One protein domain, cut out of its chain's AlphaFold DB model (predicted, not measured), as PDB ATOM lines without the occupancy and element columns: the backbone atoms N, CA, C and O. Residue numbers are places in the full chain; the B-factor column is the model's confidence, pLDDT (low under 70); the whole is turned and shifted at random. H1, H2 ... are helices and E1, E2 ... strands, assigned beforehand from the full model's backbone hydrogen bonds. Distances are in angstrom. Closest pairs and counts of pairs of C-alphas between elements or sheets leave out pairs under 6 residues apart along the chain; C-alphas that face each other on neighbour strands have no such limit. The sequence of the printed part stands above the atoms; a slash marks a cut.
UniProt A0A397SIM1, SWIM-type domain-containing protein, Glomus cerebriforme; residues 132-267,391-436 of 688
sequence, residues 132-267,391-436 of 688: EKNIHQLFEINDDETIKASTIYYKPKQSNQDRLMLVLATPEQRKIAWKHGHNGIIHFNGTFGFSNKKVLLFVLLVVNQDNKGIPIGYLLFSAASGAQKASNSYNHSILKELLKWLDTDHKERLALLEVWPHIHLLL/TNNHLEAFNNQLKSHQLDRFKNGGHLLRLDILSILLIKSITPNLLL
ATOM      1  N   GLU A 132    -130.627  40.413-102.115       84.94
ATOM      2  CA  GLU A 132    -130.956  41.711-102.685       84.94
ATOM      3  C   GLU A 132    -132.457  41.808-103.011       84.94
ATOM      4  O   GLU A 132    -133.088  42.809-102.675       84.94
ATOM      5  N   LYS A 133    -133.048  40.738-103.570       85.50
ATOM      6  CA  LYS A 133    -134.493  40.656-103.837       85.50
ATOM      7  C   LYS A 133    -135.305  40.658-102.543       85.50
ATOM      8  O   LYS A 133    -136.272  41.403-102.451       85.50
ATOM      9  N   ASN A 134    -134.892  39.874-101.546       89.06
ATOM     10  CA  ASN A 134    -135.577  39.821-100.254       89.06
ATOM     11  C   ASN A 134    -135.531  41.174 -99.538       89.06
ATOM     12  O   ASN A 134    -136.551  41.633 -99.047       89.06
ATOM     13  N   ILE A 135    -134.377  41.849 -99.512       88.62
ATOM     14  CA  ILE A 135    -134.254  43.185 -98.909       88.62
ATOM     15  C   ILE A 135    -135.155  44.191 -99.632       88.62
ATOM     16  O   ILE A 135    -135.858  44.945 -98.970       88.62
ATOM     17  N   HIS A 136    -135.173  44.193-100.967       88.50
ATOM     18  CA  HIS A 136    -136.045  45.097-101.717       88.50
ATOM     19  C   HIS A 136    -137.528  44.831-101.431       88.50
ATOM     20  O   HIS A 136    -138.284  45.759-101.163       88.50
ATOM     21  N   GLN A 137    -137.927  43.557-101.393       87.56
ATOM     22  CA  GLN A 137    -139.279  43.185-100.990       87.56
ATOM     23  C   GLN A 137    -139.592  43.668 -99.575       87.56
ATOM     24  O   GLN A 137    -140.627  44.282 -99.386       87.56
ATOM     25  N   LEU A 138    -138.696  43.455 -98.609       88.19
ATOM     26  CA  LEU A 138    -138.912  43.794 -97.202       88.19
ATOM     27  C   LEU A 138    -138.995  45.292 -96.906       88.19
ATOM     28  O   LEU A 138    -139.758  45.664 -96.020       88.19
ATOM     29  N   PHE A 139    -138.181  46.115 -97.568       89.00
ATOM     30  CA  PHE A 139    -137.986  47.518 -97.182       89.00
ATOM     31  C   PHE A 139    -138.593  48.532 -98.154       89.00
ATOM     32  O   PHE A 139    -138.778  49.677 -97.757       89.00
ATOM     33  N   GLU A 140    -138.925  48.129 -99.385       85.56
ATOM     34  CA  GLU A 140    -139.583  49.002-100.369       85.56
ATOM     35  C   GLU A 140    -141.048  48.609-100.604       85.56
ATOM     36  O   GLU A 140    -141.925  49.465-100.640       85.56
ATOM     37  N   ILE A 141    -141.316  47.308-100.780       84.06
ATOM     38  CA  ILE A 141    -142.618  46.817-101.270       84.06
ATOM     39  C   ILE A 141    -143.533  46.354-100.125       84.06
ATOM     40  O   ILE A 141    -144.748  46.461-100.227       84.06
ATOM     41  N   ASN A 142    -142.966  45.795 -99.056       77.94
ATOM     42  CA  ASN A 142    -143.707  45.144 -97.975       77.94
ATOM     43  C   ASN A 142    -144.639  46.112 -97.242       77.94
ATOM     44  O   ASN A 142    -144.215  47.211 -96.903       77.94
ATOM     45  N   ASP A 143    -145.847  45.655 -96.903       77.44
ATOM     46  CA  ASP A 143    -146.867  46.402 -96.160       77.44
ATOM     47  C   ASP A 143    -146.805  46.257 -94.633       77.44
ATOM     48  O   ASP A 143    -147.629  46.825 -93.923       77.44
ATOM     49  N   ASP A 144    -145.803  45.556 -94.103       85.25
ATOM     50  CA  ASP A 144    -145.583  45.451 -92.659       85.25
ATOM     51  C   ASP A 144    -145.299  46.825 -92.021       85.25
ATOM     52  O   ASP A 144    -144.205  47.387 -92.152       85.25
ATOM     53  N   GLU A 145    -146.285  47.348 -91.287       86.25
ATOM     54  CA  GLU A 145    -146.210  48.654 -90.625       86.25
ATOM     55  C   GLU A 145    -145.021  48.768 -89.666       86.25
ATOM     56  O   GLU A 145    -144.409  49.831 -89.574       86.25
ATOM     57  N   THR A 146    -144.638  47.681 -88.986       85.69
ATOM     58  CA  THR A 146    -143.508  47.703 -88.044       85.69
ATOM     59  C   THR A 146    -142.194  47.907 -88.787       85.69
ATOM     60  O   THR A 146    -141.341  48.683 -88.344       85.69
ATOM     61  N   ILE A 147    -142.019  47.227 -89.924       88.44
ATOM     62  CA  ILE A 147    -140.817  47.365 -90.754       88.44
ATOM     63  C   ILE A 147    -140.787  48.746 -91.407       88.44
ATOM     64  O   ILE A 147    -139.760  49.421 -91.299       88.44
ATOM     65  N   LYS A 148    -141.901  49.210 -91.995       87.56
ATOM     66  CA  LYS A 148    -141.998  50.567 -92.566       87.56
ATOM     67  C   LYS A 148    -141.666  51.630 -91.523       87.56
ATOM     68  O   LYS A 148    -140.775  52.445 -91.734       87.56
ATOM     69  N   ALA A 149    -142.303  51.573 -90.353       86.12
ATOM     70  CA  ALA A 149    -142.086  52.539 -89.280       86.12
ATOM     71  C   ALA A 149    -140.667  52.496 -88.695       86.12
ATOM     72  O   ALA A 149    -140.239  53.483 -88.094       86.12
ATOM     73  N   SER A 150    -139.947  51.380 -88.849       89.69
ATOM     74  CA  SER A 150    -138.567  51.211 -88.376       89.69
ATOM     75  C   SER A 150    -137.509  51.498 -89.446       89.69
ATOM     76  O   SER A 150    -136.319  51.518 -89.129       89.69
ATOM     77  N   THR A 151    -137.913  51.710 -90.698       90.06
ATOM     78  CA  THR A 151    -137.010  51.958 -91.828       90.06
ATOM     79  C   THR A 151    -136.935  53.450 -92.086       90.06
ATOM     80  O   THR A 151    -137.902  54.069 -92.512       90.06
ATOM     81  N   ILE A 152    -135.775  54.035 -91.805       87.38
ATOM     82  CA  ILE A 152    -135.534  55.470 -91.992       87.38
ATOM     83  C   ILE A 152    -135.103  55.753 -93.428       87.38
ATOM     84  O   ILE A 152    -135.527  56.730 -94.035       87.38
ATOM     85  N   TYR A 153    -134.246  54.888 -93.967       87.25
ATOM     86  CA  TYR A 153    -133.746  55.016 -95.323       87.25
ATOM     87  C   TYR A 153    -133.343  53.665 -95.887       87.25
ATOM     88  O   TYR A 153    -132.738  52.837 -95.200       87.25
ATOM     89  N   TYR A 154    -133.638  53.472 -97.164       88.50
ATOM     90  CA  TYR A 154    -133.238  52.308 -97.923       88.50
ATOM     91  C   TYR A 154    -132.812  52.737 -99.329       88.50
ATOM     92  O   TYR A 154    -133.499  53.504 -99.996       88.50
ATOM     93  N   LYS A 155    -131.661  52.231 -99.778       86.38
ATOM     94  CA  LYS A 155    -131.175  52.366-101.154       86.38
ATOM     95  C   LYS A 155    -130.819  50.982-101.690       86.38
ATOM     96  O   LYS A 155    -129.890  50.355-101.157       86.38
ATOM     97  N   PRO A 156    -131.507  50.483-102.729       83.81
ATOM     98  CA  PRO A 156    -131.167  49.208-103.341       83.81
ATOM     99  C   PRO A 156    -129.811  49.280-104.048       83.81
ATOM    100  O   PRO A 156    -129.417  50.309-104.597       83.81
ATOM    101  N   LYS A 157    -129.113  48.144-104.111       77.50
ATOM    102  CA  LYS A 157    -127.952  47.986-104.990       77.50
ATOM    103  C   LYS A 157    -128.440  47.660-106.407       77.50
ATOM    104  O   LYS A 157    -128.778  46.508-106.665       77.50
ATOM    105  N   GLN A 158    -128.498  48.658-107.292       70.38
ATOM    106  CA  GLN A 158    -129.001  48.496-108.667       70.38
ATOM    107  C   GLN A 158    -127.911  48.042-109.652       70.38
ATOM    108  O   GLN A 158    -128.162  47.178-110.489       70.38
ATOM    109  N   SER A 159    -126.684  48.555-109.519       65.38
ATOM    110  CA  SER A 159    -125.531  48.155-110.337       65.38
ATOM    111  C   SER A 159    -124.359  47.613-109.505       65.38
ATOM    112  O   SER A 159    -124.320  47.707-108.276       65.38
ATOM    113  N   ASN A 160    -123.342  47.061-110.177       61.09
ATOM    114  CA  ASN A 160    -122.098  46.648-109.517       61.09
ATOM    115  C   ASN A 160    -121.307  47.826-108.925       61.09
ATOM    116  O   ASN A 160    -120.481  47.597-108.036       61.09
ATOM    117  N   GLN A 161    -121.549  49.052-109.393       59.00
ATOM    118  CA  GLN A 161    -120.932  50.265-108.852       59.00
ATOM    119  C   GLN A 161    -121.732  50.849-107.677       59.00
ATOM    120  O   GLN A 161    -121.154  51.527-106.829       59.00
ATOM    121  N   ASP A 162    -123.018  50.505-107.568       68.06
ATOM    122  CA  ASP A 162    -123.874  50.933-106.466       68.06
ATOM    123  C   ASP A 162    -123.644  50.135-105.185       68.06
ATOM    124  O   ASP A 162    -123.113  49.015-105.160       68.06
ATOM    125  N   ARG A 163    -124.086  50.734-104.081       76.19
ATOM    126  CA  ARG A 163    -124.037  50.136-102.752       76.19
ATOM    127  C   ARG A 163    -125.439  50.009-102.201       76.19
ATOM    128  O   ARG A 163    -126.260  50.904-102.351       76.19
ATOM    129  N   LEU A 164    -125.662  48.903-101.508       84.56
ATOM    130  CA  LEU A 164    -126.799  48.767-100.621       84.56
ATOM    131  C   LEU A 164    -126.578  49.683 -99.417       84.56
ATOM    132  O   LEU A 164    -125.504  49.621 -98.810       84.56
ATOM    133  N   MET A 165    -127.592  50.469 -99.066       87.00
ATOM    134  CA  MET A 165    -127.627  51.300 -97.862       87.00
ATOM    135  C   MET A 165    -128.954  51.075 -97.149       87.00
ATOM    136  O   MET A 165    -130.003  51.019 -97.790       87.00
ATOM    137  N   LEU A 166    -128.903  50.905 -95.836       89.44
ATOM    138  CA  LEU A 166    -130.074  50.642 -95.017       89.44
ATOM    139  C   LEU A 166    -129.892  51.287 -93.647       89.44
ATOM    140  O   LEU A 166    -128.864  51.101 -92.993       89.44
ATOM    141  N   VAL A 167    -130.904  52.029 -93.221       89.69
ATOM    142  CA  VAL A 167    -130.899  52.786 -91.975       89.69
ATOM    143  C   VAL A 167    -132.146  52.434 -91.189       89.69
ATOM    144  O   VAL A 167    -133.265  52.645 -91.659       89.69
ATOM    145  N   LEU A 168    -131.942  51.859 -90.006       92.12
ATOM    146  CA  LEU A 168    -132.996  51.270 -89.190       92.12
ATOM    147  C   LEU A 168    -133.031  51.933 -87.814       92.12
ATOM    148  O   LEU A 168    -132.012  51.986 -87.127       92.12
ATOM    149  N   ALA A 169    -134.207  52.383 -87.395       90.69
ATOM    150  CA  ALA A 169    -134.472  52.845 -86.036       90.69
ATOM    151  C   ALA A 169    -135.965  52.683 -85.731       90.69
ATOM    152  O   ALA A 169    -136.798  53.339 -86.366       90.69
ATOM    153  N   THR A 170    -136.313  51.833 -84.760       87.94
ATOM    154  CA  THR A 170    -137.717  51.644 -84.360       87.94
ATOM    155  C   THR A 170    -138.294  52.925 -83.734       87.94
ATOM    156  O   THR A 170    -137.536  53.769 -83.238       87.94
ATOM    157  N   PRO A 171    -139.628  53.106 -83.708       83.25
ATOM    158  CA  PRO A 171    -140.252  54.256 -83.049       83.25
ATOM    159  C   PRO A 171    -139.802  54.457 -81.591       83.25
ATOM    160  O   PRO A 171    -139.569  55.586 -81.157       83.25
ATOM    161  N   GLU A 172    -139.623  53.372 -80.842       81.75
ATOM    162  CA  GLU A 172    -139.145  53.376 -79.457       81.75
ATOM    163  C   GLU A 172    -137.687  53.827 -79.376       81.75
ATOM    164  O   GLU A 172    -137.350  54.664 -78.538       81.75
ATOM    165  N   GLN A 173    -136.829  53.333 -80.276       87.81
ATOM    166  CA  GLN A 173    -135.440  53.781 -80.363       87.81
ATOM    167  C   GLN A 173    -135.351  55.283 -80.629       87.81
ATOM    168  O   GLN A 173    -134.552  55.955 -79.983       87.81
ATOM    169  N   ARG A 174    -136.211  55.832 -81.499       85.31
ATOM    170  CA  ARG A 174    -136.268  57.280 -81.759       85.31
ATOM    171  C   ARG A 174    -136.691  58.079 -80.525       85.31
ATOM    172  O   ARG A 174    -136.085  59.106 -80.228       85.31
ATOM    173  N   LYS A 175    -137.678  57.598 -79.760       83.62
ATOM    174  CA  LYS A 175    -138.079  58.228 -78.484       83.62
ATOM    175  C   LYS A 175    -136.929  58.231 -77.471       83.62
ATOM    176  O   LYS A 175    -136.702  59.234 -76.799       83.62
ATOM    177  N   ILE A 176    -136.185  57.130 -77.378       84.75
ATOM    178  CA  ILE A 176    -135.007  57.008 -76.505       84.75
ATOM    179  C   ILE A 176    -133.869  57.910 -76.993       84.75
ATOM    180  O   ILE A 176    -133.229  58.564 -76.173       84.75
ATOM    181  N   ALA A 177    -133.648  57.984 -78.307       87.69
ATOM    182  CA  ALA A 177    -132.677  58.884 -78.922       87.69
ATOM    183  C   ALA A 177    -132.972  60.337 -78.547       87.69
ATOM    184  O   ALA A 177    -132.067  61.054 -78.133       87.69
ATOM    185  N   TRP A 178    -134.240  60.751 -78.600       83.69
ATOM    186  CA  TRP A 178    -134.635  62.079 -78.148       83.69
ATOM    187  C   TRP A 178    -134.411  62.260 -76.644       83.69
ATOM    188  O   TRP A 178    -133.786  63.222 -76.219       83.69
ATOM    189  N   LYS A 179    -134.860  61.303 -75.824       84.81
ATOM    190  CA  LYS A 179    -134.786  61.400 -74.359       84.81
ATOM    191  C   LYS A 179    -133.353  61.444 -73.811       84.81
ATOM    192  O   LYS A 179    -133.106  62.146 -72.837       84.81
ATOM    193  N   HIS A 180    -132.446  60.648 -74.373       85.81
ATOM    194  CA  HIS A 180    -131.097  60.438 -73.827       85.81
ATOM    195  C   HIS A 180    -129.969  60.920 -74.749       85.81
ATOM    196  O   HIS A 180    -128.847  61.110 -74.288       85.81
ATOM    197  N   GLY A 181    -130.239  61.085 -76.044       85.12
ATOM    198  CA  GLY A 181    -129.261  61.555 -77.028       85.12
ATOM    199  C   GLY A 181    -129.332  63.059 -77.294       85.12
ATOM    200  O   GLY A 181    -128.292  63.663 -77.556       85.12
ATOM    201  N   HIS A 182    -130.513  63.683 -77.204       83.44
ATOM    202  CA  HIS A 182    -130.640  65.133 -77.373       83.44
ATOM    203  C   HIS A 182    -129.925  65.871 -76.237       83.44
ATOM    204  O   HIS A 182    -130.159  65.574 -75.067       83.44
ATOM    205  N   ASN A 183    -129.038  66.812 -76.584       83.69
ATOM    206  CA  ASN A 183    -128.123  67.471 -75.641       83.69
ATOM    207  C   ASN A 183    -127.387  66.473 -74.727       83.69
ATOM    208  O   ASN A 183    -127.127  66.757 -73.561       83.69
ATOM    209  N   GLY A 184    -127.092  65.286 -75.259       86.88
ATOM    210  CA  GLY A 184    -126.451  64.189 -74.552       86.88
ATOM    211  C   GLY A 184    -125.245  63.647 -75.313       86.88
ATOM    212  O   GLY A 184    -124.712  64.273 -76.232       86.88
ATOM    213  N   ILE A 185    -124.800  62.453 -74.921       87.38
ATOM    214  CA  ILE A 185    -123.638  61.789 -75.522       87.38
ATOM    215  C   ILE A 185    -124.112  60.620 -76.378       87.38
ATOM    216  O   ILE A 185    -124.743  59.686 -75.883       87.38
ATOM    217  N   ILE A 186    -123.737  60.642 -77.659       87.69
ATOM    218  CA  ILE A 186    -123.971  59.538 -78.593       87.69
ATOM    219  C   ILE A 186    -122.637  58.853 -78.909       87.69
ATOM    220  O   ILE A 186    -121.670  59.461 -79.392       87.69
ATOM    221  N   HIS A 187    -122.588  57.554 -78.636       84.88
ATOM    222  CA  HIS A 187    -121.517  56.668 -79.056       84.88
ATOM    223  C   HIS A 187    -121.810  56.135 -80.456       84.88
ATOM    224  O   HIS A 187    -122.920  55.705 -80.766       84.88
ATOM    225  N   PHE A 188    -120.774  56.125 -81.288       81.25
ATOM    226  CA  PHE A 188    -120.850  55.707 -82.679       81.25
ATOM    227  C   PHE A 188    -119.619  54.884 -83.023       81.25
ATOM    228  O   PHE A 188    -118.495  55.309 -82.746       81.25
ATOM    229  N   ASN A 189    -119.821  53.691 -83.577       73.31
ATOM    230  CA  ASN A 189    -118.723  52.843 -84.023       73.31
ATOM    231  C   ASN A 189    -119.196  51.866 -85.100       73.31
ATOM    232  O   ASN A 189    -120.278  51.283 -84.993       73.31
ATOM    233  N   GLY A 190    -118.343  51.648 -86.099       73.25
ATOM    234  CA  GLY A 190    -118.549  50.655 -87.146       73.25
ATOM    235  C   GLY A 190    -117.920  49.321 -86.761       73.25
ATOM    236  O   GLY A 190    -116.831  49.270 -86.191       73.25
ATOM    237  N   THR A 191    -118.584  48.206 -87.050       71.38
ATOM    238  CA  THR A 191    -118.037  46.870 -86.784       71.38
ATOM    239  C   THR A 191    -118.391  45.871 -87.889       71.38
ATOM    240  O   THR A 191    -119.499  45.842 -88.422       71.38
ATOM    241  N   PHE A 192    -117.413  45.031 -88.241       72.94
ATOM    242  CA  PHE A 192    -117.535  43.987 -89.262       72.94
ATOM    243  C   PHE A 192    -117.911  42.621 -88.678       72.94
ATOM    244  O   PHE A 192    -117.751  42.362 -87.480       72.94
ATOM    245  N   GLY A 193    -118.334  41.717 -89.571       70.94
ATOM    246  CA  GLY A 193    -118.499  40.291 -89.272       70.94
ATOM    247  C   GLY A 193    -119.866  39.915 -88.703       70.94
ATOM    248  O   GLY A 193    -119.958  38.948 -87.960       70.94
ATOM    249  N   PHE A 194    -120.913  40.680 -89.020       75.12
ATOM    250  CA  PHE A 194    -122.289  40.378 -88.603       75.12
ATOM    251  C   PHE A 194    -123.110  39.649 -89.672       75.12
ATOM    252  O   PHE A 194    -124.095  38.993 -89.346       75.12
ATOM    253  N   SER A 195    -122.697  39.739 -90.938       78.00
ATOM    254  CA  SER A 195    -123.375  39.113 -92.068       78.00
ATOM    255  C   SER A 195    -122.398  38.317 -92.931       78.00
ATOM    256  O   SER A 195    -121.206  38.621 -92.981       78.00
ATOM    257  N   ASN A 196    -122.916  37.310 -93.633       73.31
ATOM    258  CA  ASN A 196    -122.197  36.568 -94.667       73.31
ATOM    259  C   ASN A 196    -121.826  37.430 -95.892       73.31
ATOM    260  O   ASN A 196    -120.991  37.029 -96.701       73.31
ATOM    261  N   LYS A 197    -122.423  38.620 -96.033       74.31
ATOM    262  CA  LYS A 197    -122.037  39.636 -97.017       74.31
ATOM    263  C   LYS A 197    -121.030  40.605 -96.387       74.31
ATOM    264  O   LYS A 197    -121.079  40.879 -95.191       74.31
ATOM    265  N   LYS A 198    -120.136  41.180 -97.203       75.12
ATOM    266  CA  LYS A 198    -119.193  42.236 -96.779       75.12
ATOM    267  C   LYS A 198    -119.938  43.554 -96.506       75.12
ATOM    268  O   LYS A 198    -119.899  44.480 -97.316       75.12
ATOM    269  N   VAL A 199    -120.630  43.602 -95.374       77.75
ATOM    270  CA  VAL A 199    -121.419  44.739 -94.889       77.75
ATOM    271  C   VAL A 199    -120.785  45.278 -93.616       77.75
ATOM    272  O   VAL A 199    -120.336  44.507 -92.762       77.75
ATOM    273  N   LEU A 200    -120.733  46.603 -93.509       79.88
ATOM    274  CA  LEU A 200    -120.376  47.298 -92.279       79.88
ATOM    275  C   LEU A 200    -121.662  47.651 -91.530       79.88
ATOM    276  O   LEU A 200    -122.581  48.196 -92.137       79.88
ATOM    277  N   LEU A 201    -121.715  47.321 -90.239       85.81
ATOM    278  CA  LEU A 201    -122.783  47.733 -89.332       85.81
ATOM    279  C   LEU A 201    -122.246  48.827 -88.411       85.81
ATOM    280  O   LEU A 201    -121.317  48.578 -87.642       85.81
ATOM    281  N   PHE A 202    -122.836  50.012 -88.476       84.62
ATOM    282  CA  PHE A 202    -122.681  51.052 -87.468       84.62
ATOM    283  C   PHE A 202    -123.837  50.970 -86.474       84.62
ATOM    284  O   PHE A 202    -124.997  50.825 -86.863       84.62
ATOM    285  N   VAL A 203    -123.499  51.050 -85.190       87.38
ATOM    286  CA  VAL A 203    -124.470  51.103 -84.094       87.38
ATOM    287  C   VAL A 203    -124.400  52.492 -83.475       87.38
ATOM    288  O   VAL A 203    -123.320  52.940 -83.088       87.38
ATOM    289  N   LEU A 204    -125.552  53.155 -83.382       88.50
ATOM    290  CA  LEU A 204    -125.729  54.371 -82.594       88.50
ATOM    291  C   LEU A 204    -126.179  53.965 -81.195       88.50
ATOM    292  O   LEU A 204    -127.143  53.211 -81.054       88.50
ATOM    293  N   LEU A 205    -125.480  54.436 -80.166       89.88
ATOM    294  CA  LEU A 205    -125.706  54.018 -78.785       89.88
ATOM    295  C   LEU A 205    -125.708  55.233 -77.852       89.88
ATOM    296  O   LEU A 205    -124.793  56.051 -77.900       89.88
ATOM    297  N   VAL A 206    -126.699  55.323 -76.970       89.00
ATOM    298  CA  VAL A 206    -126.740  56.302 -75.868       89.00
ATOM    299  C   VAL A 206    -126.512  55.591 -74.544       89.00
ATOM    300  O   VAL A 206    -126.731  54.386 -74.444       89.00
ATOM    301  N   VAL A 207    -126.082  56.324 -73.523       83.88
ATOM    302  CA  VAL A 207    -125.971  55.801 -72.159       83.88
ATOM    303  C   VAL A 207    -127.083  56.419 -71.320       83.88
ATOM    304  O   VAL A 207    -127.280  57.634 -71.347       83.88
ATOM    305  N   ASN A 208    -127.858  55.584 -70.629       78.19
ATOM    306  CA  ASN A 208    -128.926  56.058 -69.754       78.19
ATOM    307  C   ASN A 208    -128.381  56.493 -68.376       78.19
ATOM    308  O   ASN A 208    -127.182  56.432 -68.110       78.19
ATOM    309  N   GLN A 209    -129.277  56.916 -67.482       72.62
ATOM    310  CA  GLN A 209    -128.916  57.351 -66.127       72.62
ATOM    311  C   GLN A 209    -128.294  56.227 -65.273       72.62
ATOM    312  O   GLN A 209    -127.482  56.515 -64.401       72.62
ATOM    313  N   ASP A 210    -128.587  54.960 -65.579       71.88
ATOM    314  CA  ASP A 210    -128.038  53.779 -64.894       71.88
ATOM    315  C   ASP A 210    -126.685  53.321 -65.472       71.88
ATOM    316  O   ASP A 210    -126.241  52.199 -65.227       71.88
ATOM    317  N   ASN A 211    -126.037  54.154 -66.293       74.94
ATOM    318  CA  ASN A 211    -124.784  53.839 -66.985       74.94
ATOM    319  C   ASN A 211    -124.876  52.625 -67.941       74.94
ATOM    320  O   ASN A 211    -123.881  51.950 -68.231       74.94
ATOM    321  N   LYS A 212    -126.076  52.333 -68.459       76.94
ATOM    322  CA  LYS A 212    -126.332  51.239 -69.403       76.94
ATOM    323  C   LYS A 212    -126.416  51.766 -70.835       76.94
ATOM    324  O   LYS A 212    -127.092  52.752 -71.116       76.94
ATOM    325  N   GLY A 213    -125.733  51.083 -71.755       81.88
ATOM    326  CA  GLY A 213    -125.759  51.399 -73.183       81.88
ATOM    327  C   GLY A 213    -127.046  50.915 -73.858       81.88
ATOM    328  O   GLY A 213    -127.404  49.743 -73.736       81.88
ATOM    329  N   ILE A 214    -127.717  51.795 -74.602       83.94
ATOM    330  CA  ILE A 214    -128.955  51.509 -75.337       83.94
ATOM    331  C   ILE A 214    -128.748  51.805 -76.824       83.94
ATOM    332  O   ILE A 214    -128.407  52.941 -77.161       83.94
ATOM    333  N   PRO A 215    -128.955  50.833 -77.733       89.62
ATOM    334  CA  PRO A 215    -128.869  51.096 -79.161       89.62
ATOM    335  C   PRO A 215    -130.093  51.886 -79.624       89.62
ATOM    336  O   PRO A 215    -131.232  51.470 -79.410       89.62
ATOM    337  N   ILE A 216    -129.848  53.001 -80.298       89.94
ATOM    338  CA  ILE A 216    -130.881  53.920 -80.796       89.94
ATOM    339  C   ILE A 216    -131.009  53.909 -82.324       89.94
ATOM    340  O   ILE A 216    -131.877  54.577 -82.876       89.94
ATOM    341  N   GLY A 217    -130.164  53.145 -83.015       91.06
ATOM    342  CA  GLY A 217    -130.256  52.979 -84.457       91.06
ATOM    343  C   GLY A 217    -129.127  52.134 -85.029       91.06
ATOM    344  O   GLY A 217    -128.078  51.941 -84.402       91.06
ATOM    345  N   TYR A 218    -129.358  51.643 -86.241       91.88
ATOM    346  CA  TYR A 218    -128.438  50.801 -86.992       91.88
ATOM    347  C   TYR A 218    -128.280  51.307 -88.415       91.88
ATOM    348  O   TYR A 218    -129.237  51.702 -89.077       91.88
ATOM    349  N   LEU A 219    -127.056  51.216 -88.903       89.25
ATOM    350  CA  LEU A 219    -126.652  51.701 -90.212       89.25
ATOM    351  C   LEU A 219    -125.881  50.599 -90.909       89.25
ATOM    352  O   LEU A 219    -124.801  50.207 -90.466       89.25
ATOM    353  N   LEU A 220    -126.450  50.078 -91.986       88.50
ATOM    354  CA  LEU A 220    -125.884  48.986 -92.757       88.50
ATOM    355  C   LEU A 220    -125.564  49.471 -94.162       88.50
ATOM    356  O   LEU A 220    -126.417  50.031 -94.846       88.50
ATOM    357  N   PHE A 221    -124.352  49.195 -94.634       82.62
ATOM    358  CA  PHE A 221    -124.033  49.387 -96.045       82.62
ATOM    359  C   PHE A 221    -123.023  48.375 -96.572       82.62
ATOM    360  O   PHE A 221    -122.143  47.886 -95.854       82.62
ATOM    361  N   SER A 222    -123.147  48.050 -97.858       79.31
ATOM    362  CA  SER A 222    -122.221  47.142 -98.538       79.31
ATOM    363  C   SER A 222    -120.930  47.846 -98.963       79.31
ATOM    364  O   SER A 222    -120.941  49.019 -99.341       79.31
ATOM    365  N   ALA A 223    -119.820  47.107 -98.996       66.06
ATOM    366  CA  ALA A 223    -118.585  47.574 -99.632       66.06
ATOM    367  C   ALA A 223    -118.779  47.884-101.130       66.06
ATOM    368  O   ALA A 223    -119.613  47.252-101.786       66.06
ATOM    369  N   ALA A 224    -117.959  48.784-101.689       60.91
ATOM    370  CA  ALA A 224    -117.814  48.873-103.147       60.91
ATOM    371  C   ALA A 224    -117.327  47.528-103.708       60.91
ATOM    372  O   ALA A 224    -116.484  46.859-103.098       60.91
ATOM    373  N   SER A 225    -117.863  47.114-104.857       52.31
ATOM    374  CA  SER A 225    -117.503  45.838-105.483       52.31
ATOM    375  C   SER A 225    -115.998  45.786-105.797       52.31
ATOM    376  O   SER A 225    -115.375  46.805-106.075       52.31
ATOM    377  N   GLY A 226    -115.389  44.603-105.689       47.09
ATOM    378  CA  GLY A 226    -113.939  44.413-105.850       47.09
ATOM    379  C   GLY A 226    -113.081  44.742-104.614       47.09
ATOM    380  O   GLY A 226    -112.028  44.127-104.448       47.09
ATOM    381  N   ALA A 227    -113.518  45.615-103.691       47.53
ATOM    382  CA  ALA A 227    -112.738  45.929-102.488       47.53
ATOM    383  C   ALA A 227    -112.464  44.661-101.647       47.53
ATOM    384  O   ALA A 227    -113.379  43.974-101.172       47.53
ATOM    385  N   GLN A 228    -111.181  44.341-101.436       41.34
ATOM    386  CA  GLN A 228    -110.779  43.160-100.660       41.34
ATOM    387  C   GLN A 228    -111.268  43.251 -99.205       41.34
ATOM    388  O   GLN A 228    -111.722  42.246 -98.649       41.34
ATOM    389  N   LYS A 229    -111.290  44.464 -98.633       43.47
ATOM    390  CA  LYS A 229    -111.841  44.786 -97.308       43.47
ATOM    391  C   LYS A 229    -112.765  46.001 -97.393       43.47
ATOM    392  O   LYS A 229    -112.404  47.027 -97.959       43.47
ATOM    393  N   ALA A 230    -113.935  45.902 -96.770       42.28
ATOM    394  CA  ALA A 230    -114.916  46.983 -96.699       42.28
ATOM    395  C   ALA A 230    -114.398  48.219 -95.924       42.28
ATOM    396  O   ALA A 230    -114.794  49.342 -96.238       42.28
ATOM    397  N   SER A 231    -113.440  48.031 -95.002       43.50
ATOM    398  CA  SER A 231    -112.721  49.102 -94.286       43.50
ATOM    399  C   SER A 231    -111.959  50.053 -95.210       43.50
ATOM    400  O   SER A 231    -111.746  51.197 -94.846       43.50
ATOM    401  N   ASN A 232    -111.572  49.599 -96.405       40.50
ATOM    402  CA  ASN A 232    -110.873  50.422 -97.396       40.50
ATOM    403  C   ASN A 232    -111.848  51.102 -98.370       40.50
ATOM    404  O   ASN A 232    -111.419  51.709 -99.344       40.50
ATOM    405  N   SER A 233    -113.157  50.932 -98.156       43.56
ATOM    406  CA  SER A 233    -114.193  51.358 -99.097       43.56
ATOM    407  C   SER A 233    -115.214  52.324 -98.509       43.56
ATOM    408  O   SER A 233    -115.985  52.883 -99.282       43.56
ATOM    409  N   TYR A 234    -115.279  52.525 -97.190       55.88
ATOM    410  CA  TYR A 234    -116.066  53.638 -96.657       55.88
ATOM    411  C   TYR A 234    -115.291  54.942 -96.893       55.88
ATOM    412  O   TYR A 234    -114.067  54.972 -96.795       55.88
ATOM    413  N   ASN A 235    -116.003  55.993 -97.282       54.59
ATOM    414  CA  ASN A 235    -115.466  57.331 -97.487       54.59
ATOM    415  C   ASN A 235    -116.476  58.360 -96.950       54.59
ATOM    416  O   ASN A 235    -117.623  58.017 -96.657       54.59
ATOM    417  N   HIS A 236    -116.043  59.617 -96.832       52.09
ATOM    418  CA  HIS A 236    -116.856  60.724 -96.316       52.09
ATOM    419  C   HIS A 236    -118.233  60.840 -96.999       52.09
ATOM    420  O   HIS A 236    -119.232  61.032 -96.315       52.09
ATOM    421  N   SER A 237    -118.313  60.647 -98.321       53.66
ATOM    422  CA  SER A 237    -119.573  60.767 -99.067       53.66
ATOM    423  C   SER A 237    -120.641  59.743 -98.665       53.66
ATOM    424  O   SER A 237    -121.823  60.052 -98.741       53.66
ATOM    425  N   ILE A 238    -120.250  58.537 -98.233       56.88
ATOM    426  CA  ILE A 238    -121.207  57.468 -97.880       56.88
ATOM    427  C   ILE A 238    -121.829  57.711 -96.516       56.88
ATOM    428  O   ILE A 238    -123.027  57.506 -96.347       56.88
ATOM    429  N   LEU A 239    -121.012  58.124 -95.550       60.12
ATOM    430  CA  LEU A 239    -121.501  58.463 -94.219       60.12
ATOM    431  C   LEU A 239    -122.425  59.682 -94.327       60.12
ATOM    432  O   LEU A 239    -123.587  59.578 -93.944       60.12
ATOM    433  N   LYS A 240    -122.005  60.717 -95.072       56.25
ATOM    434  CA  LYS A 240    -122.850  61.874 -95.402       56.25
ATOM    435  C   LYS A 240    -124.205  61.478 -95.988       56.25
ATOM    436  O   LYS A 240    -125.225  62.038 -95.607       56.25
ATOM    437  N   GLU A 241    -124.237  60.537 -96.931       59.34
ATOM    438  CA  GLU A 241    -125.496  60.101 -97.539       59.34
ATOM    439  C   GLU A 241    -126.355  59.287 -96.558       59.34
ATOM    440  O   GLU A 241    -127.548  59.540 -96.478       59.34
ATOM    441  N   LEU A 242    -125.781  58.362 -95.779       60.25
ATOM    442  CA  LEU A 242    -126.519  57.544 -94.797       60.25
ATOM    443  C   LEU A 242    -127.125  58.367 -93.664       60.25
ATOM    444  O   LEU A 242    -128.219  58.087 -93.176       60.25
ATOM    445  N   LEU A 243    -126.373  59.358 -93.226       56.75
ATOM    446  CA  LEU A 243    -126.593  60.056 -91.976       56.75
ATOM    447  C   LEU A 243    -127.015  61.525 -92.225       56.75
ATOM    448  O   LEU A 243    -126.926  62.383 -91.354       56.75
ATOM    449  N   LYS A 244    -127.550  61.758 -93.438       50.97
ATOM    450  CA  LYS A 244    -128.513  62.807 -93.815       50.97
ATOM    451  C   LYS A 244    -129.970  62.384 -93.544       50.97
ATOM    452  O   LYS A 244    -130.837  63.244 -93.427       50.97
ATOM    453  N   TRP A 245    -130.253  61.075 -93.503       41.78
ATOM    454  CA  TRP A 245    -131.610  60.530 -93.310       41.78
ATOM    455  C   TRP A 245    -131.927  60.185 -91.855       41.78
ATOM    456  O   TRP A 245    -133.080  60.246 -91.443       41.78
ATOM    457  N   LEU A 246    -130.905  59.849 -91.064       37.41
ATOM    458  CA  LEU A 246    -130.951  60.087 -89.626       37.41
ATOM    459  C   LEU A 246    -130.615  61.554 -89.427       37.41
ATOM    460  O   LEU A 246    -129.687  62.060 -90.046       37.41
ATOM    461  N   ASP A 247    -131.321  62.222 -88.539       37.56
ATOM    462  CA  ASP A 247    -130.894  63.511 -88.015       37.56
ATOM    463  C   ASP A 247    -129.607  63.287 -87.136       37.56
ATOM    464  O   ASP A 247    -129.739  63.275 -85.916       37.56
ATOM    465  N   THR A 248    -128.419  62.884 -87.698       37.41
ATOM    466  CA  THR A 248    -127.030  62.711 -87.082       37.41
ATOM    467  C   THR A 248    -125.959  61.930 -87.933       37.41
ATOM    468  O   THR A 248    -126.255  60.782 -88.222       37.41
ATOM    469  N   ASP A 249    -124.687  62.402 -88.162       33.78
ATOM    470  CA  ASP A 249    -123.455  61.673 -88.719       33.78
ATOM    471  C   ASP A 249    -122.040  61.833 -88.027       33.78
ATOM    472  O   ASP A 249    -121.281  62.749 -88.319       33.78
ATOM    473  N   HIS A 250    -121.566  60.945 -87.145       32.78
ATOM    474  CA  HIS A 250    -120.542  61.343 -86.147       32.78
ATOM    475  C   HIS A 250    -119.100  61.798 -86.554       32.78
ATOM    476  O   HIS A 250    -118.792  62.988 -86.453       32.78
ATOM    477  N   LYS A 251    -118.121  60.900 -86.774       46.12
ATOM    478  CA  LYS A 251    -116.662  61.185 -86.671       46.12
ATOM    479  C   LYS A 251    -115.751  60.741 -87.851       46.12
ATOM    480  O   LYS A 251    -114.581  60.454 -87.617       46.12
ATOM    481  N   GLU A 252    -116.094  60.730 -89.142       54.44
ATOM    482  CA  GLU A 252    -117.176  61.376 -89.926       54.44
ATOM    483  C   GLU A 252    -117.327  62.894 -89.687       54.44
ATOM    484  O   GLU A 252    -118.326  63.510 -90.036       54.44
ATOM    485  N   ARG A 253    -116.262  63.534 -89.179       50.91
ATOM    486  CA  ARG A 253    -116.266  64.935 -88.724       50.91
ATOM    487  C   ARG A 253    -116.761  65.954 -89.758       50.91
ATOM    488  O   ARG A 253    -117.464  66.877 -89.375       50.91
ATOM    489  N   LEU A 254    -116.406  65.812 -91.038       50.97
ATOM    490  CA  LEU A 254    -116.877  66.722 -92.098       50.97
ATOM    491  C   LEU A 254    -118.332  66.474 -92.526       50.97
ATOM    492  O   LEU A 254    -118.821  67.180 -93.393       50.97
ATOM    493  N   ALA A 255    -119.016  65.486 -91.951       53.81
ATOM    494  CA  ALA A 255    -120.440  65.244 -92.157       53.81
ATOM    495  C   ALA A 255    -121.258  65.596 -90.898       53.81
ATOM    496  O   ALA A 255    -122.238  66.317 -91.003       53.81
ATOM    497  N   LEU A 256    -120.812  65.222 -89.695       59.69
ATOM    498  CA  LEU A 256    -121.298  65.705 -88.381       59.69
ATOM    499  C   LEU A 256    -121.229  67.213 -88.141       59.69
ATOM    500  O   LEU A 256    -122.162  67.813 -87.609       59.69
ATOM    501  N   LEU A 257    -120.146  67.860 -88.556       60.03
ATOM    502  CA  LEU A 257    -120.107  69.321 -88.488       60.03
ATOM    503  C   LEU A 257    -120.997  69.973 -89.557       60.03
ATOM    504  O   LEU A 257    -121.409  71.110 -89.370       60.03
ATOM    505  N   GLU A 258    -121.312  69.279 -90.656       60.56
ATOM    506  CA  GLU A 258    -122.274  69.773 -91.653       60.56
ATOM    507  C   GLU A 258    -123.727  69.557 -91.200       60.56
ATOM    508  O   GLU A 258    -124.565  70.425 -91.431       60.56
ATOM    509  N   VAL A 259    -124.031  68.422 -90.557       63.31
ATOM    510  CA  VAL A 259    -125.398  68.047 -90.157       63.31
ATOM    511  C   VAL A 259    -125.807  68.670 -88.813       63.31
ATOM    512  O   VAL A 259    -126.843  69.325 -88.781       63.31
ATOM    513  N   TRP A 260    -125.024  68.564 -87.724       69.38
ATOM    514  CA  TRP A 260    -125.247  69.371 -86.501       69.38
ATOM    515  C   TRP A 260    -124.001  70.239 -86.207       69.38
ATOM    516  O   TRP A 260    -123.122  69.815 -85.455       69.38
ATOM    517  N   PRO A 261    -123.921  71.481 -86.724       70.50
ATOM    518  CA  PRO A 261    -122.737  72.356 -86.639       70.50
ATOM    519  C   PRO A 261    -122.203  72.634 -85.228       70.50
ATOM    520  O   PRO A 261    -121.044  73.007 -85.056       70.50
ATOM    521  N   HIS A 262    -123.044  72.446 -84.214       77.31
ATOM    522  CA  HIS A 262    -122.729  72.693 -82.808       77.31
ATOM    523  C   HIS A 262    -122.245  71.449 -82.049       77.31
ATOM    524  O   HIS A 262    -122.049  71.508 -80.836       77.31
ATOM    525  N   ILE A 263    -122.059  70.313 -82.725       80.88
ATOM    526  CA  ILE A 263    -121.612  69.091 -82.059       80.88
ATOM    527  C   ILE A 263    -120.149  69.162 -81.613       80.88
ATOM    528  O   ILE A 263    -119.241  69.534 -82.357       80.88
ATOM    529  N   HIS A 264    -119.903  68.691 -80.392       82.88
ATOM    530  CA  HIS A 264    -118.554  68.487 -79.885       82.88
ATOM    531  C   HIS A 264    -118.105  67.038 -80.095       82.88
ATOM    532  O   HIS A 264    -118.668  66.096 -79.530       82.88
ATOM    533  N   LEU A 265    -117.086  66.833 -80.931       80.81
ATOM    534  CA  LEU A 265    -116.649  65.499 -81.344       80.81
ATOM    535  C   LEU A 265    -115.507  64.972 -80.487       80.81
ATOM    536  O   LEU A 265    -114.369  65.410 -80.623       80.81
ATOM    537  N   LEU A 266    -115.803  63.944 -79.694       82.75
ATOM    538  CA  LEU A 266    -114.805  63.165 -78.967       82.75
ATOM    539  C   LEU A 266    -114.459  61.878 -79.722       82.75
ATOM    540  O   LEU A 266    -115.346  61.137 -80.166       82.75
ATOM    541  N   LEU A 267    -113.166  61.613 -79.851       79.19
ATOM    542  CA  LEU A 267    -112.596  60.445 -80.512       79.19
ATOM    543  C   LEU A 267    -112.141  59.426 -79.464       79.19
ATOM    544  O   LEU A 267    -111.639  59.779 -78.401       79.19
ATOM    545  N   THR A 391    -113.377  56.242 -73.690       72.06
ATOM    546  CA  THR A 391    -113.352  54.993 -74.452       72.06
ATOM    547  C   THR A 391    -114.746  54.643 -74.960       72.06
ATOM    548  O   THR A 391    -115.762  55.174 -74.510       72.06
ATOM    549  N   ASN A 392    -114.811  53.729 -75.922       69.38
ATOM    550  CA  ASN A 392    -116.054  53.188 -76.468       69.38
ATOM    551  C   ASN A 392    -116.493  51.893 -75.760       69.38
ATOM    552  O   ASN A 392    -117.200  51.096 -76.374       69.38
ATOM    553  N   ASN A 393    -116.119  51.695 -74.488       77.12
ATOM    554  CA  ASN A 393    -116.354  50.453 -73.740       77.12
ATOM    555  C   ASN A 393    -117.816  49.985 -73.787       77.12
ATOM    556  O   ASN A 393    -118.065  48.811 -74.032       77.12
ATOM    557  N   HIS A 394    -118.789  50.890 -73.622       79.00
ATOM    558  CA  HIS A 394    -120.213  50.534 -73.704       79.00
ATOM    559  C   HIS A 394    -120.593  49.952 -75.069       79.00
ATOM    560  O   HIS A 394    -121.357  48.993 -75.152       79.00
ATOM    561  N   LEU A 395    -120.043  50.513 -76.144       78.06
ATOM    562  CA  LEU A 395    -120.348  50.093 -77.503       78.06
ATOM    563  C   LEU A 395    -119.586  48.811 -77.867       78.06
ATOM    564  O   LEU A 395    -120.145  47.925 -78.502       78.06
ATOM    565  N   GLU A 396    -118.343  48.655 -77.411       77.31
ATOM    566  CA  GLU A 396    -117.606  47.397 -77.555       77.31
ATOM    567  C   GLU A 396    -118.282  46.249 -76.792       77.31
ATOM    568  O   GLU A 396    -118.515  45.185 -77.367       77.31
ATOM    569  N   ALA A 397    -118.691  46.486 -75.543       77.06
ATOM    570  CA  ALA A 397    -119.463  45.534 -74.752       77.06
ATOM    571  C   ALA A 397    -120.780  45.165 -75.449       77.06
ATOM    572  O   ALA A 397    -121.094  43.980 -75.581       77.06
ATOM    573  N   PHE A 398    -121.506  46.159 -75.974       80.94
ATOM    574  CA  PHE A 398    -122.717  45.923 -76.756       80.94
ATOM    575  C   PHE A 398    -122.442  45.076 -78.003       80.94
ATOM    576  O   PHE A 398    -123.142  44.100 -78.250       80.94
ATOM    577  N   ASN A 399    -121.410  45.405 -78.781       79.25
ATOM    578  CA  ASN A 399    -121.058  44.661 -79.989       79.25
ATOM    579  C   ASN A 399    -120.673  43.217 -79.677       79.25
ATOM    580  O   ASN A 399    -121.052  42.311 -80.422       79.25
ATOM    581  N   ASN A 400    -119.949  42.996 -78.582       76.62
ATOM    582  CA  ASN A 400    -119.618  41.659 -78.111       76.62
ATOM    583  C   ASN A 400    -120.890  40.902 -77.734       76.62
ATOM    584  O   ASN A 400    -121.114  39.826 -78.276       76.62
ATOM    585  N   GLN A 401    -121.778  41.498 -76.934       74.31
ATOM    586  CA  GLN A 401    -123.055  40.886 -76.558       74.31
ATOM    587  C   GLN A 401    -123.953  40.593 -77.771       74.31
ATOM    588  O   GLN A 401    -124.583  39.534 -77.853       74.31
ATOM    589  N   LEU A 402    -124.000  41.511 -78.738       76.31
ATOM    590  CA  LEU A 402    -124.725  41.333 -79.987       76.31
ATOM    591  C   LEU A 402    -124.180  40.112 -80.738       76.31
ATOM    592  O   LEU A 402    -124.957  39.249 -81.145       76.31
ATOM    593  N   LYS A 403    -122.853  39.993 -80.871       73.06
ATOM    594  CA  LYS A 403    -122.209  38.862 -81.557       73.06
ATOM    595  C   LYS A 403    -122.394  37.539 -80.819       73.06
ATOM    596  O   LYS A 403    -122.838  36.594 -81.463       73.06
ATOM    597  N   SER A 404    -122.057  37.488 -79.531       67.19
ATOM    598  CA  SER A 404    -121.922  36.247 -78.755       67.19
ATOM    599  C   SER A 404    -123.226  35.729 -78.148       67.19
ATOM    600  O   SER A 404    -123.345  34.546 -77.857       67.19
ATOM    601  N   HIS A 405    -124.217  36.595 -77.915       65.75
ATOM    602  CA  HIS A 405    -125.444  36.197 -77.210       65.75
ATOM    603  C   HIS A 405    -126.713  36.408 -78.030       65.75
ATOM    604  O   HIS A 405    -127.639  35.591 -77.967       65.75
ATOM    605  N   GLN A 406    -126.802  37.511 -78.774       69.31
ATOM    606  CA  GLN A 406    -128.024  37.838 -79.511       69.31
ATOM    607  C   GLN A 406    -128.054  37.176 -80.885       69.31
ATOM    608  O   GLN A 406    -129.087  36.643 -81.271       69.31
ATOM    609  N   LEU A 407    -126.932  37.166 -81.611       73.12
ATOM    610  CA  LEU A 407    -126.881  36.624 -82.970       73.12
ATOM    611  C   LEU A 407    -126.531  35.139 -83.022       73.12
ATOM    612  O   LEU A 407    -127.027  34.455 -83.914       73.12
ATOM    613  N   ASP A 408    -125.722  34.629 -82.090       67.56
ATOM    614  CA  ASP A 408    -125.262  33.231 -82.106       67.56
ATOM    615  C   ASP A 408    -126.414  32.219 -82.141       67.56
ATOM    616  O   ASP A 408    -126.376  31.278 -82.928       67.56
ATOM    617  N   ARG A 409    -127.510  32.482 -81.424       64.75
ATOM    618  CA  ARG A 409    -128.727  31.644 -81.436       64.75
ATOM    619  C   ARG A 409    -129.406  31.513 -82.812       64.75
ATOM    620  O   ARG A 409    -130.163  30.571 -83.067       64.75
ATOM    621  N   PHE A 410    -129.167  32.470 -83.707       68.50
ATOM    622  CA  PHE A 410    -129.717  32.470 -85.061       68.50
ATOM    623  C   PHE A 410    -128.728  31.902 -86.087       68.50
ATOM    624  O   PHE A 410    -129.130  31.612 -87.215       68.50
ATOM    625  N   LYS A 411    -127.452  31.716 -85.721       67.12
ATOM    626  CA  LYS A 411    -126.449  31.113 -86.603       67.12
ATOM    627  C   LYS A 411    -126.710  29.610 -86.733       67.12
ATOM    628  O   LYS A 411    -127.068  28.938 -85.772       67.12
ATOM    629  N   ASN A 412    -126.510  29.068 -87.933       63.47
ATOM    630  CA  ASN A 412    -126.448  27.622 -88.148       63.47
ATOM    631  C   ASN A 412    -124.967  27.223 -88.103       63.47
ATOM    632  O   ASN A 412    -124.204  27.709 -88.937       63.47
ATOM    633  N   GLY A 413    -124.543  26.389 -87.148       57.97
ATOM    634  CA  GLY A 413    -123.173  25.843 -87.110       57.97
ATOM    635  C   GLY A 413    -122.054  26.896 -87.093       57.97
ATOM    636  O   GLY A 413    -121.012  26.696 -87.703       57.97
ATOM    637  N   GLY A 414    -122.293  28.059 -86.476       63.53
ATOM    638  CA  GLY A 414    -121.329  29.168 -86.430       63.53
ATOM    639  C   GLY A 414    -121.236  30.020 -87.705       63.53
ATOM    640  O   GLY A 414    -120.517  31.022 -87.716       63.53
ATOM    641  N   HIS A 415    -121.980  29.695 -88.769       72.56
ATOM    642  CA  HIS A 415    -122.002  30.504 -89.989       72.56
ATOM    643  C   HIS A 415    -122.669  31.869 -89.769       72.56
ATOM    644  O   HIS A 415    -123.672  31.994 -89.066       72.56
ATOM    645  N   LEU A 416    -122.123  32.905 -90.414       79.19
ATOM    646  CA  LEU A 416    -122.672  34.261 -90.362       79.19
ATOM    647  C   LEU A 416    -124.065  34.335 -91.003       79.19
ATOM    648  O   LEU A 416    -124.352  33.659 -91.991       79.19
ATOM    649  N   LEU A 417    -124.910  35.211 -90.459       82.06
ATOM    650  CA  LEU A 417    -126.291  35.373 -90.906       82.06
ATOM    651  C   LEU A 417    -126.371  35.982 -92.306       82.06
ATOM    652  O   LEU A 417    -125.567  36.841 -92.686       82.06
ATOM    653  N   ARG A 418    -127.395  35.586 -93.068       85.56
ATOM    654  CA  ARG A 418    -127.756  36.322 -94.282       85.56
ATOM    655  C   ARG A 418    -128.207  37.737 -93.913       85.56
ATOM    656  O   ARG A 418    -128.783  37.950 -92.849       85.56
ATOM    657  N   LEU A 419    -127.907  38.706 -94.775       87.06
ATOM    658  CA  LEU A 419    -128.178  40.118 -94.498       87.06
ATOM    659  C   LEU A 419    -129.677  40.430 -94.377       87.06
ATOM    660  O   LEU A 419    -130.052  41.183 -93.492       87.06
ATOM    661  N   ASP A 420    -130.515  39.826 -95.221       88.62
ATOM    662  CA  ASP A 420    -131.982  39.918 -95.148       88.62
ATOM    663  C   ASP A 420    -132.507  39.470 -93.772       88.62
ATOM    664  O   ASP A 420    -133.277  40.185 -93.131       88.62
ATOM    665  N   ILE A 421    -132.006  38.337 -93.274       86.88
ATOM    666  CA  ILE A 421    -132.337  37.814 -91.941       86.88
ATOM    667  C   ILE A 421    -131.822  38.747 -90.835       86.88
ATOM    668  O   ILE A 421    -132.571  39.078 -89.918       86.88
ATOM    669  N   LEU A 422    -130.563  39.193 -90.914       89.25
ATOM    670  CA  LEU A 422    -129.975  40.104 -89.924       89.25
ATOM    671  C   LEU A 422    -130.793  41.397 -89.797       89.25
ATOM    672  O   LEU A 422    -131.106  41.804 -88.680       89.25
ATOM    673  N   SER A 423    -131.151  42.024 -90.922       89.50
ATOM    674  CA  SER A 423    -131.892  43.287 -90.931       89.50
ATOM    675  C   SER A 423    -133.265  43.156 -90.269       89.50
ATOM    676  O   SER A 423    -133.642  44.016 -89.475       89.50
ATOM    677  N   ILE A 424    -133.985  42.056 -90.518       87.69
ATOM    678  CA  ILE A 424    -135.267  41.796 -89.848       87.69
ATOM    679  C   ILE A 424    -135.086  41.498 -88.360       87.69
ATOM    680  O   ILE A 424    -135.870  41.977 -87.542       87.69
ATOM    681  N   LEU A 425    -134.050  40.739 -87.987       84.75
ATOM    682  CA  LEU A 425    -133.796  40.397 -86.589       84.75
ATOM    683  C   LEU A 425    -133.482  41.633 -85.752       84.75
ATOM    684  O   LEU A 425    -133.943  41.707 -84.613       84.75
ATOM    685  N   LEU A 426    -132.753  42.609 -86.306       87.75
ATOM    686  CA  LEU A 426    -132.495  43.887 -85.636       87.75
ATOM    687  C   LEU A 426    -133.804  44.585 -85.240       87.75
ATOM    688  O   LEU A 426    -133.901  45.063 -84.112       87.75
ATOM    689  N   ILE A 427    -134.819  44.572 -86.109       85.00
ATOM    690  CA  ILE A 427    -136.117  45.228 -85.878       85.00
ATOM    691  C   ILE A 427    -137.045  44.379 -85.005       85.00
ATOM    692  O   ILE A 427    -137.578  44.870 -84.018       85.00
ATOM    693  N   LYS A 428    -137.267  43.110 -85.366       78.81
ATOM    694  CA  LYS A 428    -138.347  42.289 -84.792       78.81
ATOM    695  C   LYS A 428    -137.946  41.459 -83.578       78.81
ATOM    696  O   LYS A 428    -138.819  40.916 -82.911       78.81
ATOM    697  N   SER A 429    -136.652  41.309 -83.294       74.00
ATOM    698  CA  SER A 429    -136.198  40.438 -82.203       74.00
ATOM    699  C   SER A 429    -135.194  41.118 -81.283       74.00
ATOM    700  O   SER A 429    -135.441  41.245 -80.089       74.00
ATOM    701  N   ILE A 430    -134.077  41.597 -81.821       75.62
ATOM    702  CA  ILE A 430    -132.951  42.093 -81.029       75.62
ATOM    703  C   ILE A 430    -133.323  43.398 -80.328       75.62
ATOM    704  O   ILE A 430    -133.206  43.471 -79.108       75.62
ATOM    705  N   THR A 431    -133.814  44.400 -81.064       74.25
ATOM    706  CA  THR A 431    -134.211  45.684 -80.460       74.25
ATOM    707  C   THR A 431    -135.336  45.511 -79.443       74.25
ATOM    708  O   THR A 431    -135.136  45.937 -78.307       74.25
ATOM    709  N   PRO A 432    -136.459  44.830 -79.754       67.06
ATOM    710  CA  PRO A 432    -137.514  44.608 -78.776       67.06
ATOM    711  C   PRO A 432    -137.009  43.872 -77.543       67.06
ATOM    712  O   PRO A 432    -137.298  44.319 -76.452       67.06
ATOM    713  N   ASN A 433    -136.190  42.822 -77.665       63.00
ATOM    714  CA  ASN A 433    -135.665  42.112 -76.491       63.00
ATOM    715  C   ASN A 433    -134.744  42.982 -75.627       63.00
ATOM    716  O   ASN A 433    -134.776  42.897 -74.399       63.00
ATOM    717  N   LEU A 434    -133.922  43.822 -76.258       64.56
ATOM    718  CA  LEU A 434    -133.070  44.766 -75.542       64.56
ATOM    719  C   LEU A 434    -133.901  45.831 -74.829       64.56
ATOM    720  O   LEU A 434    -133.564  46.172 -73.702       64.56
ATOM    721  N   LEU A 435    -134.974  46.322 -75.458       58.22
ATOM    722  CA  LEU A 435    -135.881  47.327 -74.897       58.22
ATOM    723  C   LEU A 435    -136.872  46.739 -73.871       58.22
ATOM    724  O   LEU A 435    -137.183  47.401 -72.889       58.22
ATOM    725  N   LEU A 436    -137.305  45.487 -74.032       49.53
ATOM    726  CA  LEU A 436    -138.190  44.753 -73.115       49.53
ATOM    727  C   LEU A 436    -137.509  44.472 -71.778       49.53
ATOM    728  O   LEU A 436    -138.165  44.513 -70.744       49.53
TER     729      LEU A 436
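What this domain is: This is residues 132 to 267 and 391 to 436 of the 688 residues of the protein "SWIM-type domain-containing protein" of Glomus cerebriforme (UniProt A0A397SIM1). A twisted antiparallel sheet of five strands makes the middle layer, with H1, H6 and H7 over one face and H3 and H4 over the other. H5 packs on H4, away from the sheet, and H2 sits near the edge of the sheet where E1 begins. The 182 printed residues hold seven named helices and five named strands, in the order H1 H2 E1 E2 H3 E3 E4 E5 H4 H5 H6 H7, and the sheet runs E1 E2 E5 E4 E3. The class is mixed, helices and strands. The whole is compact and rounded, with a radius of gyration of the C-alphas of 15.7 A and spans of 39 by 35 by 32 A.

How they stand to each other: H1, residues 132 to 141, and H2, residues 145 to 150, only just touch, with 3 pairs of C-alphas within 8 A, and only at the corner by their tight link; the closest C-alphas are those of Phe 139 and Lys 148, 6.8 A apart. E1, residues 151 to 155, and E2, residues 165 to 168, form a hairpin, with N 155 and O 165 within hydrogen-bond range at 2.9 A. H1 is on the sheet at a height of 9.6 A, and H2 only grazes it. H3, residues 171 to 181, lies over E5, residues 213 to 222, on the opposite face from H1, at a height of 7.4 A, and runs across the strands at 67 degrees to E5 on the local plane; the closest C-alphas of H3 and E5 are those of Gln 173 and Ile 216, 4.6 A apart. E3, residues 186 to 191, E4, residues 199 to 207, and E5 form a meander, each strand the antiparallel neighbour of the one before. N 187 and O 205 are within hydrogen-bond range at 2.8 A, and so are N 214 and O 206 at 2.8 A. E5 bends by 64 degrees at residue 216, and it is also the antiparallel neighbour of E2, with N 166 and O 220 2.8 A apart. H4, residues 236 to 242, is on the same face as H3 and only just stands up from the sheet, rising 42 degrees. It touches H5, residues 253 to 259, the same way at a steep tilt of 38 degrees; the closest C-alphas are those of Lys 240 and Ala 255, 5.3 A apart. H5 is not on the sheet. H6, residues 393 to 410, lies over E4 at a height of 9.0 A, slantwise to the strands. H7, residues 419 to 436, is on the same face as H1 and H6, over E2 and E5, and runs along the strands at 5 degrees to E5 on the local plane. H6 and H7 are close but not clearly touching, with Gln 406 and Ile 430 their closest C-alphas at 6.7 A. In H1, H2, H3 and H4 every O i to N i+4 pair is within hydrogen-bond range; the counts are 2 of 3 in H5 and 10 of 14 in both H6 and H7.

Where its parts are: H1 begins with C-alpha 132 at (-130.956, 41.711, -102.685). From first to last C-alpha E4 measures 25.7 A, E5 26.0 A, H6 25.1 A and H7 24.1 A. E5 begins with C-alpha 213 at (-125.759, 51.399, -73.183), and H7 ends with C-alpha 436 at (-138.190, 44.753, -73.115).

The domain as a whole: The two C-alphas farthest apart are those of His 262 and Gly 413, 47.0 A. Residues 268 to 390 are not printed, and C-alphas 267 and 391 are 8.2 A apart across the cut. The link from E5 to H4, residues 223 to 235, is long. The mean pLDDT of the printed part is 73.9, and 58 residues are under 70, among them residues 223 to 260.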